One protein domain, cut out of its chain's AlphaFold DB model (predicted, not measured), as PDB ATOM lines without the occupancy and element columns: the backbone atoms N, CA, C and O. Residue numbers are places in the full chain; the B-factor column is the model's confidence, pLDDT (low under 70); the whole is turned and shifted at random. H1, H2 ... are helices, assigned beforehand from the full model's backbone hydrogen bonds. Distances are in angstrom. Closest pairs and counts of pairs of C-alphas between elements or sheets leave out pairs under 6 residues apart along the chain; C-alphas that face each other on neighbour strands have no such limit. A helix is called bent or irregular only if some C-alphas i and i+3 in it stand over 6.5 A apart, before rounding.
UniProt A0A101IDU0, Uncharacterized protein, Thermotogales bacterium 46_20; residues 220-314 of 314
ATOM      1  N   PRO A 220     266.362 213.643 284.470       74.19
ATOM      2  CA  PRO A 220     266.232 214.505 285.642       74.19
ATOM      3  C   PRO A 220     265.525 215.810 285.285       74.19
ATOM      4  O   PRO A 220     265.757 216.342 284.189       74.19
ATOM      5  N   PRO A 221     264.778 216.404 286.231       86.50
ATOM      6  CA  PRO A 221     264.446 217.815 286.146       86.50
ATOM      7  C   PRO A 221     265.716 218.615 285.840       86.50
ATOM      8  O   PRO A 221     266.749 218.424 286.490       86.50
ATOM      9  N   LYS A 222     265.651 219.504 284.840       90.06
ATOM     10  CA  LYS A 222     266.810 220.311 284.423       90.06
ATOM     11  C   LYS A 222     267.410 221.072 285.604       90.06
ATOM     12  O   LYS A 222     268.629 221.171 285.677       90.06
ATOM     13  N   SER A 223     266.574 221.546 286.528       91.69
ATOM     14  CA  SER A 223     266.984 222.247 287.748       91.69
ATOM     15  C   SER A 223     267.861 221.394 288.658       91.69
ATOM     16  O   SER A 223     268.943 221.826 289.040       91.69
ATOM     17  N   ARG A 224     267.458 220.146 288.929       88.69
ATOM     18  CA  ARG A 224     268.256 219.200 289.719       88.69
ATOM     19  C   ARG A 224     269.592 218.899 289.047       88.69
ATOM     20  O   ARG A 224     270.621 218.923 289.707       88.69
ATOM     21  N   LEU A 225     269.583 218.643 287.737       90.69
ATOM     22  CA  LEU A 225     270.814 218.386 286.989       90.69
ATOM     23  C   LEU A 225     271.757 219.596 287.020       90.69
ATOM     24  O   LEU A 225     272.937 219.438 287.311       90.69
ATOM     25  N   ALA A 226     271.240 220.793 286.732       93.56
ATOM     26  CA  ALA A 226     272.023 222.023 286.735       93.56
ATOM     27  C   ALA A 226     272.634 222.298 288.114       93.56
ATOM     28  O   ALA A 226     273.809 222.644 288.188       93.56
ATOM     29  N   TYR A 227     271.867 222.050 289.176       93.81
ATOM     30  CA  TYR A 227     272.315 222.203 290.553       93.81
ATOM     31  C   TYR A 227     273.398 221.197 290.944       93.81
ATOM     32  O   TYR A 227     274.393 221.570 291.563       93.81
ATOM     33  N   SER A 228     273.267 219.933 290.531       93.56
ATOM     34  CA  SER A 228     274.321 218.946 290.771       93.56
ATOM     35  C   SER A 228     275.616 219.288 290.046       93.56
ATOM     36  O   SER A 228     276.688 219.172 290.632       93.56
ATOM     37  N   LEU A 229     275.526 219.730 288.789       94.69
ATOM     38  CA  LEU A 229     276.693 220.161 288.018       94.69
ATOM     39  C   LEU A 229     277.339 221.401 288.641       94.69
ATOM     40  O   LEU A 229     278.553 221.435 288.793       94.69
ATOM     41  N   PHE A 230     276.527 222.369 289.067       95.81
ATOM     42  CA  PHE A 230     276.973 223.544 289.811       95.81
ATOM     43  C   PHE A 230     277.770 223.154 291.064       95.81
ATOM     44  O   PHE A 230     278.904 223.601 291.209       95.81
ATOM     45  N   ARG A 231     277.242 222.251 291.906       94.81
ATOM     46  CA  ARG A 231     277.970 221.751 293.083       94.81
ATOM     47  C   ARG A 231     279.288 221.081 292.708       94.81
ATOM     48  O   ARG A 231     280.319 221.434 293.253       94.81
ATOM     49  N   ILE A 232     279.282 220.174 291.733       95.69
ATOM     50  CA  ILE A 232     280.509 219.484 291.296       95.69
ATOM     51  C   ILE A 232     281.597 220.468 290.852       95.69
ATOM     52  O   ILE A 232     282.774 220.205 291.069       95.69
ATOM     53  N   ILE A 233     281.227 221.575 290.203       96.62
ATOM     54  CA  ILE A 233     282.204 222.584 289.783       96.62
ATOM     55  C   ILE A 233     282.723 223.405 290.963       96.62
ATOM     56  O   ILE A 233     283.913 223.694 290.996       96.62
ATOM     57  N   LEU A 234     281.862 223.760 291.917       95.75
ATOM     58  CA  LEU A 234     282.236 224.560 293.087       95.75
ATOM     59  C   LEU A 234     283.088 223.813 294.106       95.75
ATOM     60  O   LEU A 234     283.986 224.408 294.681       95.75
ATOM     61  N   GLY A 235     282.816 222.530 294.333       95.06
ATOM     62  CA  GLY A 235     283.624 221.719 295.248       95.06
ATOM     63  C   GLY A 235     284.860 221.114 294.588       95.06
ATOM     64  O   GLY A 235     285.506 220.250 295.176       95.06
ATOM     65  N   ASP A 236     285.177 221.531 293.362       94.50
ATOM     66  CA  ASP A 236     286.468 221.261 292.747       94.50
ATOM     67  C   ASP A 236     287.532 222.178 293.374       94.50
ATOM     68  O   ASP A 236     287.384 223.402 293.280       94.50
ATOM     69  N   PRO A 237     288.605 221.635 293.981       91.00
ATOM     70  CA  PRO A 237     289.660 222.443 294.594       91.00
ATOM     71  C   PRO A 237     290.290 223.465 293.639       91.00
ATOM     72  O   PRO A 237     290.699 224.539 294.077       91.00
ATOM     73  N   ASP A 238     290.316 223.169 292.335       92.81
ATOM     74  CA  ASP A 238     290.868 224.061 291.309       92.81
ATOM     75  C   ASP A 238     289.970 225.278 291.004       92.81
ATOM     76  O   ASP A 238     290.354 226.146 290.216       92.81
ATOM     77  N   ASN A 239     288.769 225.340 291.589       93.25
ATOM     78  CA  ASN A 239     287.785 226.404 291.384       93.25
ATOM     79  C   ASN A 239     287.346 227.063 292.709       93.25
ATOM     80  O   ASN A 239     286.213 227.540 292.818       93.25
ATOM     81  N   SER A 240     288.207 227.083 293.732       89.38
ATOM     82  CA  SER A 240     287.886 227.672 295.043       89.38
ATOM     83  C   SER A 240     287.486 229.155 294.965       89.38
ATOM     84  O   SER A 240     286.670 229.630 295.752       89.38
ATOM     85  N   ASP A 241     288.017 229.883 293.983       93.44
ATOM     86  CA  ASP A 241     287.675 231.275 293.677       93.44
ATOM     87  C   ASP A 241     286.198 231.460 293.285       93.44
ATOM     88  O   ASP A 241     285.587 232.481 293.610       93.44
ATOM     89  N   LEU A 242     285.586 230.452 292.650       95.19
ATOM     90  CA  LEU A 242     284.162 230.486 292.309       95.19
ATOM     91  C   LEU A 242     283.268 230.455 293.547       95.19
ATOM     92  O   LEU A 242     282.178 231.026 293.513       95.19
ATOM     93  N   VAL A 243     283.701 229.823 294.639       93.44
ATOM     94  CA  VAL A 243     282.937 229.809 295.896       93.44
ATOM     95  C   VAL A 243     282.872 231.222 296.475       93.44
ATOM     96  O   VAL A 243     281.791 231.712 296.809       93.44
ATOM     97  N   GLU A 244     284.009 231.919 296.517       92.69
ATOM     98  CA  GLU A 244     284.085 233.305 296.989       92.69
ATOM     99  C   GLU A 244     283.274 234.259 296.099       92.69
ATOM    100  O   GLU A 244     282.510 235.088 296.607       92.69
ATOM    101  N   GLU A 245     283.377 234.118 294.772       95.19
ATOM    102  CA  GLU A 245     282.582 234.904 293.821       95.19
ATOM    103  C   GLU A 245     281.080 234.649 294.012       95.19
ATOM    104  O   GLU A 245     280.293 235.597 294.060       95.19
ATOM    105  N   PHE A 246     280.671 233.390 294.195       95.38
ATOM    106  CA  PHE A 246     279.277 233.037 294.452       95.38
ATOM    107  C   PHE A 246     278.751 233.672 295.747       95.38
ATOM    108  O   PHE A 246     277.664 234.258 295.743       95.38
ATOM    109  N   HIS A 247     279.532 233.632 296.831       94.06
ATOM    110  CA  HIS A 247     279.190 234.287 298.098       94.06
ATOM    111  C   HIS A 247     279.004 235.797 297.927       94.06
ATOM    112  O   HIS A 247     278.016 236.362 298.404       94.06
ATOM    113  N   TYR A 248     279.932 236.455 297.228       94.38
ATOM    114  CA  TYR A 248     279.842 237.885 296.942       94.38
ATOM    115  C   TYR A 248     278.585 238.227 296.133       94.38
ATOM    116  O   TYR A 248     277.866 239.174 296.472       94.38
ATOM    117  N   LEU A 249     278.287 237.444 295.093       95.25
ATOM    118  CA  LEU A 249     277.108 237.650 294.255       95.25
ATOM    119  C   LEU A 249     275.809 237.477 295.046       95.25
ATOM    120  O   LEU A 249     274.907 238.300 294.895       95.25
ATOM    121  N   CYS A 250     275.725 236.464 295.913       94.12
ATOM    122  CA  CYS A 250     274.554 236.250 296.763       94.12
ATOM    123  C   CYS A 250     274.330 237.426 297.718       94.12
ATOM    124  O   CYS A 250     273.222 237.948 297.788       94.12
ATOM    125  N   LYS A 251     275.377 237.914 298.388       92.44
ATOM    126  CA  LYS A 251     275.262 239.051 299.319       92.44
ATOM    127  C   LYS A 251     274.904 240.369 298.643       92.44
ATOM    128  O   LYS A 251     274.216 241.196 299.226       92.44
ATOM    129  N   THR A 252     275.405 240.589 297.431       93.25
ATOM    130  CA  THR A 252     275.331 241.910 296.787       93.25
ATOM    131  C   THR A 252     274.141 242.036 295.843       93.25
ATOM    132  O   THR A 252     273.611 243.128 295.650       93.25
ATOM    133  N   PHE A 253     273.745 240.933 295.208       92.88
ATOM    134  CA  PHE A 253     272.842 240.954 294.060       92.88
ATOM    135  C   PHE A 253     271.741 239.900 294.125       92.88
ATOM    136  O   PHE A 253     271.139 239.611 293.090       92.88
ATOM    137  N   SER A 254     271.482 239.294 295.284       91.56
ATOM    138  CA  SER A 254     270.324 238.416 295.420       91.56
ATOM    139  C   SER A 254     269.103 239.149 295.960       91.56
ATOM    140  O   SER A 254     269.203 240.081 296.754       91.56
ATOM    141  N   GLU A 255     267.934 238.696 295.524       87.25
ATOM    142  CA  GLU A 255     266.646 239.099 296.068       87.25
ATOM    143  C   GLU A 255     265.738 237.867 296.098       87.25
ATOM    144  O   GLU A 255     265.601 237.158 295.098       87.25
ATOM    145  N   ASN A 256     265.139 237.567 297.255       85.62
ATOM    146  CA  ASN A 256     264.215 236.440 297.439       85.62
ATOM    147  C   ASN A 256     264.752 235.071 296.958       85.62
ATOM    148  O   ASN A 256     263.981 234.215 296.522       85.62
ATOM    149  N   GLY A 257     266.064 234.830 297.066       86.06
ATOM    150  CA  GLY A 257     266.703 233.579 296.631       86.06
ATOM    151  C   GLY A 257     267.043 233.512 295.146       86.06
ATOM    152  O   GLY A 257     267.451 232.463 294.654       86.06
ATOM    153  N   VAL A 258     266.896 234.620 294.423       89.94
ATOM    154  CA  VAL A 258     267.239 234.727 293.007       89.94
ATOM    155  C   VAL A 258     268.404 235.695 292.852       89.94
ATOM    156  O   VAL A 258     268.370 236.803 293.376       89.94
ATOM    157  N   LEU A 259     269.439 235.288 292.117       91.44
ATOM    158  CA  LEU A 259     270.519 236.189 291.716       91.44
ATOM    159  C   LEU A 259     270.047 237.084 290.567       91.44
ATOM    160  O   LEU A 259     269.655 236.580 289.510       91.44
ATOM    161  N   ALA A 260     270.126 238.399 290.753       90.31
ATOM    162  CA  ALA A 260     269.798 239.375 289.726       90.31
ATOM    163  C   ALA A 260     270.670 239.174 288.479       90.31
ATOM    164  O   ALA A 260     271.885 239.001 288.575       90.31
ATOM    165  N   THR A 261     270.055 239.255 287.299       88.06
ATOM    166  CA  THR A 261     270.742 239.111 286.009       88.06
ATOM    167  C   THR A 261     271.537 240.376 285.670       88.06
ATOM    168  O   THR A 261     271.098 241.224 284.897       88.06
ATOM    169  N   ASN A 262     272.720 240.506 286.265       90.19
ATOM    170  CA  ASN A 262     273.713 241.541 285.970       90.19
ATOM    171  C   ASN A 262     274.981 240.942 285.335       90.19
ATOM    172  O   ASN A 262     275.137 239.722 285.264       90.19
ATOM    173  N   GLU A 263     275.908 241.796 284.895       91.62
ATOM    174  CA  GLU A 263     277.152 241.369 284.239       91.62
ATOM    175  C   GLU A 263     277.970 240.379 285.089       91.62
ATOM    176  O   GLU A 263     278.451 239.377 284.561       91.62
ATOM    177  N   GLY A 264     278.057 240.602 286.405       92.12
ATOM    178  CA  GLY A 264     278.769 239.711 287.326       92.12
ATOM    179  C   GLY A 264     278.147 238.316 287.390       92.12
ATOM    180  O   GLY A 264     278.837 237.322 287.185       92.12
ATOM    181  N   SER A 265     276.827 238.234 287.578       91.44
ATOM    182  CA  SER A 265     276.099 236.958 287.606       91.44
ATOM    183  C   SER A 265     276.230 236.182 286.287       91.44
ATOM    184  O   SER A 265     276.470 234.975 286.288       91.44
ATOM    185  N   VAL A 266     276.139 236.877 285.148       91.94
ATOM    186  CA  VAL A 266     276.252 236.276 283.813       91.94
ATOM    187  C   VAL A 266     277.667 235.755 283.580       91.94
ATOM    188  O   VAL A 266     277.834 234.665 283.024       91.94
ATOM    189  N   ARG A 267     278.692 236.498 284.014       94.94
ATOM    190  CA  ARG A 267     280.088 236.057 283.941       94.94
ATOM    191  C   ARG A 267     280.309 234.810 284.790       94.94
ATOM    192  O   ARG A 267     280.828 233.829 284.269       94.94
ATOM    193  N   PHE A 268     279.845 234.814 286.036       96.25
ATOM    194  CA  PHE A 268     279.961 233.678 286.946       96.25
ATOM    195  C   PHE A 268     279.334 232.400 286.367       96.25
ATOM    196  O   PHE A 268     280.012 231.382 286.220       96.25
ATOM    197  N   PHE A 269     278.072 232.457 285.924       95.50
ATOM    198  CA  PHE A 269     277.422 231.296 285.300       95.50
ATOM    199  C   PHE A 269     278.075 230.888 283.975       95.50
ATOM    200  O   PHE A 269     278.067 229.705 283.630       95.50
ATOM    201  N   SER A 270     278.670 231.832 283.235       95.69
ATOM    202  CA  SER A 270     279.481 231.501 282.059       95.69
ATOM    203  C   SER A 270     280.698 230.666 282.455       95.69
ATOM    204  O   SER A 270     280.927 229.634 281.835       95.69
ATOM    205  N   THR A 271     281.432 231.058 283.497       96.94
ATOM    206  CA  THR A 271     282.601 230.311 283.982       96.94
ATOM    207  C   THR A 271     282.216 228.913 284.463       96.94
ATOM    208  O   THR A 271     282.820 227.932 284.025       96.94
ATOM    209  N   VAL A 272     281.160 228.794 285.278       96.56
ATOM    210  CA  VAL A 272     280.639 227.493 285.739       96.56
ATOM    211  C   VAL A 272     280.272 226.594 284.555       96.56
ATOM    212  O   VAL A 272     280.595 225.402 284.544       96.56
ATOM    213  N   TYR A 273     279.633 227.157 283.528       96.19
ATOM    214  CA  TYR A 273     279.279 226.420 282.319       96.19
ATOM    215  C   TYR A 273     280.508 225.916 281.553       96.19
ATOM    216  O   TYR A 273     280.536 224.748 281.166       96.19
ATOM    217  N   GLU A 274     281.527 226.756 281.342       95.69
ATOM    218  CA  GLU A 274     282.743 226.349 280.626       95.69
ATOM    219  C   GLU A 274     283.475 225.219 281.372       95.69
ATOM    220  O   GLU A 274     283.782 224.195 280.761       95.69
ATOM    221  N   LYS A 275     283.627 225.334 282.699       95.19
ATOM    222  CA  LYS A 275     284.203 224.282 283.556       95.19
ATOM    223  C   LYS A 275     283.390 222.986 283.509       95.19
ATOM    224  O   LYS A 275     283.940 221.888 283.421       95.19
ATOM    225  N   THR A 276     282.060 223.096 283.489       93.88
ATOM    226  CA  THR A 276     281.185 221.928 283.305       93.88
ATOM    227  C   THR A 276     281.408 221.279 281.941       93.88
ATOM    228  O   THR A 276     281.501 220.057 281.844       93.88
ATOM    229  N   ARG A 277     281.518 222.074 280.875       91.88
ATOM    230  CA  ARG A 277     281.737 221.567 279.516       91.88
ATOM    231  C   ARG A 277     283.087 220.866 279.378       91.88
ATOM    232  O   ARG A 277     283.149 219.833 278.722       91.88
ATOM    233  N   GLU A 278     284.135 221.388 280.005       90.12
ATOM    234  CA  GLU A 278     285.456 220.744 280.056       90.12
ATOM    235  C   GLU A 278     285.388 219.366 280.727       90.12
ATOM    236  O   GLU A 278     285.998 218.408 280.255       90.12
ATOM    237  N   ARG A 279     284.582 219.237 281.788       88.06
ATOM    238  CA  ARG A 279     284.442 217.998 282.568       88.06
ATOM    239  C   ARG A 279     283.482 216.963 281.960       88.06
ATOM    240  O   ARG A 279     283.606 215.762 282.237       88.06
ATOM    241  N   PHE A 280     282.518 217.414 281.155       87.44
ATOM    242  CA  PHE A 280     281.470 216.593 280.528       87.44
ATOM    243  C   PHE A 280     281.292 216.912 279.029       87.44
ATOM    244  O   PHE A 280     280.179 217.235 278.600       87.44
ATOM    245  N   PRO A 281     282.352 216.818 278.205       81.81
ATOM    246  CA  PRO A 281     282.347 217.318 276.829       81.81
ATOM    247  C   PRO A 281     281.313 216.633 275.927       81.81
ATOM    248  O   PRO A 281     280.792 217.268 275.013       81.81
ATOM    249  N   ASN A 282     280.982 215.365 276.194       79.56
ATOM    250  CA  ASN A 282     280.075 214.577 275.350       79.56
ATOM    251  C   ASN A 282     278.692 214.350 275.974       79.56
ATOM    252  O   ASN A 282     277.760 213.952 275.273       79.56
ATOM    253  N   SER A 283     278.542 214.597 277.279       79.94
ATOM    254  CA  SER A 283     277.293 214.337 278.006       79.94
ATOM    255  C   SER A 283     276.494 215.586 278.351       79.94
ATOM    256  O   SER A 283     275.324 215.454 278.723       79.94
ATOM    257  N   LEU A 284     277.084 216.784 278.245       84.75
ATOM    258  CA  LEU A 284     276.415 218.025 278.625       84.75
ATOM    259  C   LEU A 284     275.257 218.349 277.669       84.75
ATOM    260  O   LEU A 284     275.449 218.633 276.490       84.75
ATOM    261  N   LYS A 285     274.030 218.317 278.202       83.62
ATOM    262  CA  LYS A 285     272.777 218.585 277.458       83.62
ATOM    263  C   LYS A 285     272.128 219.928 277.801       83.62
ATOM    264  O   LYS A 285     270.995 220.186 277.400       83.62
ATOM    265  N   LEU A 286     272.802 220.746 278.599       86.88
ATOM    266  CA  LEU A 286     272.357 222.085 278.966       86.88
ATOM    267  C   LEU A 286     273.243 223.074 278.224       86.88
ATOM    268  O   LEU A 286     274.455 222.896 278.239       86.88
ATOM    269  N   ASP A 287     272.662 224.091 277.595       92.00
ATOM    270  CA  ASP A 287     273.435 225.262 277.194       92.00
ATOM    271  C   ASP A 287     273.635 226.210 278.391       92.00
ATOM    272  O   ASP A 287     273.077 226.011 279.477       92.00
ATOM    273  N   ARG A 288     274.443 227.251 278.191       91.81
ATOM    274  CA  ARG A 288     274.781 228.224 279.233       91.81
ATOM    275  C   ARG A 288     273.548 228.896 279.843       91.81
ATOM    276  O   ARG A 288     273.445 228.996 281.063       91.81
ATOM    277  N   LYS A 289     272.610 229.348 279.004       92.06
ATOM    278  CA  LYS A 289     271.404 230.055 279.452       92.06
ATOM    279  C   LYS A 289     270.482 229.100 280.209       92.06
ATOM    280  O   LYS A 289     270.017 229.423 281.296       92.06
ATOM    281  N   MET A 290     270.301 227.894 279.677       92.62
ATOM    282  CA  MET A 290     269.532 226.832 280.311       92.62
ATOM    283  C   MET A 290     270.113 226.430 281.665       92.62
ATOM    284  O   MET A 290     269.344 226.183 282.584       92.62
ATOM    285  N   MET A 291     271.440 226.357 281.810       92.38
ATOM    286  CA  MET A 291     272.080 226.045 283.091       92.38
ATOM    287  C   MET A 291     271.817 227.135 284.136       92.38
ATOM    288  O   MET A 291     271.515 226.806 285.282       92.38
ATOM    289  N   GLN A 292     271.881 228.413 283.753       93.62
ATOM    290  CA  GLN A 292     271.545 229.522 284.648       93.62
ATOM    291  C   GLN A 292     270.066 229.483 285.065       93.62
ATOM    292  O   GLN A 292     269.768 229.462 286.257       93.62
ATOM    293  N   GLU A 293     269.139 229.419 284.106       93.94
ATOM    294  CA  GLU A 293     267.691 229.387 284.373       93.94
ATOM    295  C   GLU A 293     267.284 228.155 285.202       93.94
ATOM    296  O   GLU A 293     266.457 228.234 286.114       93.94
ATOM    297  N   ALA A 294     267.893 227.002 284.922       93.06
ATOM    298  CA  ALA A 294     267.655 225.772 285.664       93.06
ATOM    299  C   ALA A 294     268.182 225.852 287.104       93.06
ATOM    300  O   ALA A 294     267.497 225.406 288.021       93.06
ATOM    301  N   ASN A 295     269.359 226.447 287.327       93.19
ATOM    302  CA  ASN A 295     269.855 226.679 288.684       93.19
ATOM    303  C   ASN A 295     268.939 227.637 289.449       93.19
ATOM    304  O   ASN A 295     268.491 227.301 290.538       93.19
ATOM    305  N   GLN A 296     268.568 228.775 288.856       92.81
ATOM    306  CA  GLN A 296     267.691 229.748 289.515       92.81
ATOM    307  C   GLN A 296     266.275 229.218 289.806       92.81
ATOM    308  O   GLN A 296     265.595 229.754 290.678       92.81
ATOM    309  N   SER A 297     265.826 228.165 289.116       93.00
ATOM    310  CA  SER A 297     264.555 227.472 289.386       93.00
ATOM    311  C   SER A 297     264.683 226.265 290.325       93.00
ATOM    312  O   SER A 297     263.677 225.628 290.638       93.00
ATOM    313  N   SER A 298     265.893 225.922 290.775       93.00
ATOM    314  CA  SER A 298     266.111 224.877 291.777       93.00
ATOM    315  C   SER A 298     265.806 225.413 293.174       93.00
ATOM    316  O   SER A 298     266.431 226.371 293.622       93.00
ATOM    317  N   GLU A 299     264.892 224.765 293.896       91.88
ATOM    318  CA  GLU A 299     264.568 225.110 295.288       91.88
ATOM    319  C   GLU A 299     265.815 225.055 296.181       91.88
ATOM    320  O   GLU A 299     266.103 226.000 296.908       91.88
ATOM    321  N   SER A 300     266.630 224.002 296.050       90.44
ATOM    322  CA  SER A 300     267.878 223.864 296.809       90.44
ATOM    323  C   SER A 300     268.881 224.981 296.509       90.44
ATOM    324  O   SER A 300     269.611 225.411 297.396       90.44
ATOM    325  N   PHE A 301     268.911 225.485 295.271       93.56
ATOM    326  CA  PHE A 301     269.749 226.630 294.917       93.56
ATOM    327  C   PHE A 301     269.214 227.918 295.549       93.56
ATOM    328  O   PHE A 301     269.979 228.664 296.152       93.56
ATOM    329  N   GLN A 302     267.904 228.154 295.468       94.19
ATOM    330  CA  GLN A 302     267.270 229.339 296.050       94.19
ATOM    331  C   GLN A 302     267.458 229.407 297.568       94.19
ATOM    332  O   GLN A 302     267.722 230.484 298.098       94.19
ATOM    333  N   VAL A 303     267.365 228.266 298.261       91.69
ATOM    334  CA  VAL A 303     267.624 228.169 299.707       91.69
ATOM    335  C   VAL A 303     269.045 228.622 300.037       91.69
ATOM    336  O   VAL A 303     269.220 229.460 300.919       91.69
ATOM    337  N   ILE A 304     270.048 228.142 299.296       92.25
ATOM    338  CA  ILE A 304     271.442 228.562 299.498       92.25
ATOM    339  C   ILE A 304     271.617 230.055 299.230       92.25
ATOM    340  O   ILE A 304     272.250 230.748 300.023       92.25
ATOM    341  N   VAL A 305     271.048 230.566 298.135       93.75
ATOM    342  CA  VAL A 305     271.150 231.990 297.796       93.75
ATOM    343  C   VAL A 305     270.562 232.852 298.914       93.75
ATOM    344  O   VAL A 305     271.207 233.815 299.313       93.75
ATOM    345  N   LYS A 306     269.392 232.494 299.464       91.56
ATOM    346  CA  LYS A 306     268.788 233.204 300.609       91.56
ATOM    347  C   LYS A 306     269.668 233.148 301.850       91.56
ATOM    348  O   LYS A 306     269.905 234.177 302.475       91.56
ATOM    349  N   ALA A 307     270.172 231.964 302.187       89.62
ATOM    350  CA  ALA A 307     271.017 231.793 303.361       89.62
ATOM    351  C   ALA A 307     272.297 232.640 303.270       89.62
ATOM    352  O   ALA A 307     272.700 233.265 304.248       89.62
ATOM    353  N   LEU A 308     272.903 232.719 302.082       90.94
ATOM    354  CA  LEU A 308     274.092 233.533 301.837       90.94
ATOM    355  C   LEU A 308     273.818 235.032 301.732       90.94
ATOM    356  O   LEU A 308     274.704 235.823 302.058       90.94
ATOM    357  N   ALA A 309     272.628 235.425 301.272       89.00
ATOM    358  CA  ALA A 309     272.203 236.822 301.219       89.00
ATOM    359  C   ALA A 309     272.182 237.470 302.608       89.00
ATOM    360  O   ALA A 309     272.393 238.674 302.724       89.00
ATOM    361  N   GLY A 310     271.961 236.655 303.644       75.50
ATOM    362  CA  GLY A 310     271.619 237.132 304.970       75.50
ATOM    363  C   GLY A 310     270.190 237.651 304.949       75.50
ATOM    364  O   GLY A 310     269.952 238.834 304.734       75.50
ATOM    365  N   GLU A 311     269.220 236.769 305.186       55.47
ATOM    366  CA  GLU A 311     268.008 237.253 305.835       55.47
ATOM    367  C   GLU A 311     268.457 237.713 307.225       55.47
ATOM    368  O   GLU A 311     268.892 236.895 308.040       55.47
ATOM    369  N   ASP A 312     268.431 239.029 307.464       44.97
ATOM    370  CA  ASP A 312     268.310 239.562 308.816       44.97
ATOM    371  C   ASP A 312     267.249 238.703 309.499       44.97
ATOM    372  O   ASP A 312     266.083 238.717 309.102       44.97
ATOM    373  N   SER A 313     267.681 237.874 310.446       29.95
ATOM    374  CA  SER A 313     266.819 237.024 311.251       29.95
ATOM    375  C   SER A 313     265.821 237.922 311.979       29.95
ATOM    376  O   SER A 313     266.147 238.488 313.026       29.95
ATOM    377  N   GLY A 314     264.661 238.114 311.352       29.25
ATOM    378  CA  GLY A 314     263.476 238.752 311.912       29.25
ATOM    379  C   GLY A 314     262.759 237.833 312.881       29.25
ATOM    380  O   GLY A 314     262.729 236.607 312.626       29.25
TER     381      GLY A 314
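Overview. This is residues 220 to 314 of the 314 residues of an uncharacterized protein of Thermotogales bacterium 46_20 (UniProt A0A101IDU0). A hairpin of two long helices, H2 and H3, makes one wall; H1 and H4 cross each other and both pack crosswise on H3, while H5 crosses the last part of H2. The loop at Asn 282 and the tail ending at Gly 314 lie at opposite ends of the longest axis. The printed part has 95 residues with five named helices, H1 to H5 in chain order, and no named strand: all helix, packing mostly crossed. It is compact, with a radius of gyration of the C-alphas of 12.8 A, yet elongated, spanning 46 by 28 by 23 A.

Arrangement. Start at H2, residues 237 to 253, and H3, residues 263 to 279, a helical hairpin that touches at Leu 249 and Ser 265, closest C-alphas 6.8 A, at a shallow tilt of 26 degrees, opposite ways. H1, residues 222 to 234, touches H3 about perpendicular at 85 degrees, closest C-alphas Ile 233 and Val 272, 6.5 A; it touches H2 only at the corner, closest C-alphas Leu 234 and Val 243, 6.0 A. H4, residues 288 to 296, touches H1 at Ser 223 and Ala 294, closest C-alphas 4.1 A. H5, residues 299 to 309, touches H2 at Lys 251 and Ala 309, closest C-alphas 4.2 A. H3 and H5 are apart. Every O i to N i+4 pair is within hydrogen-bond range in H1, H3, H4 and H5; in H2, 9 of 13 are.

Along the chain. Find C-alpha 237 at (289.660, 222.443, 294.594); from there H2 runs 25.0 A, irregular where C-alphas 238 and 241 are 8.2 A apart. H3 runs 24.5 A, H1 18.2 A, H5 15.2 A to C-alpha 309 at (272.203, 236.822, 301.219), and H4 12.6 A.

Size, cuts and confidence. The C-alphas farthest apart, Asn 282 and Gly 314, are 46.9 A apart. The printed part has no cut and no long link; pLDDT is under 70 at residues 311 to 314.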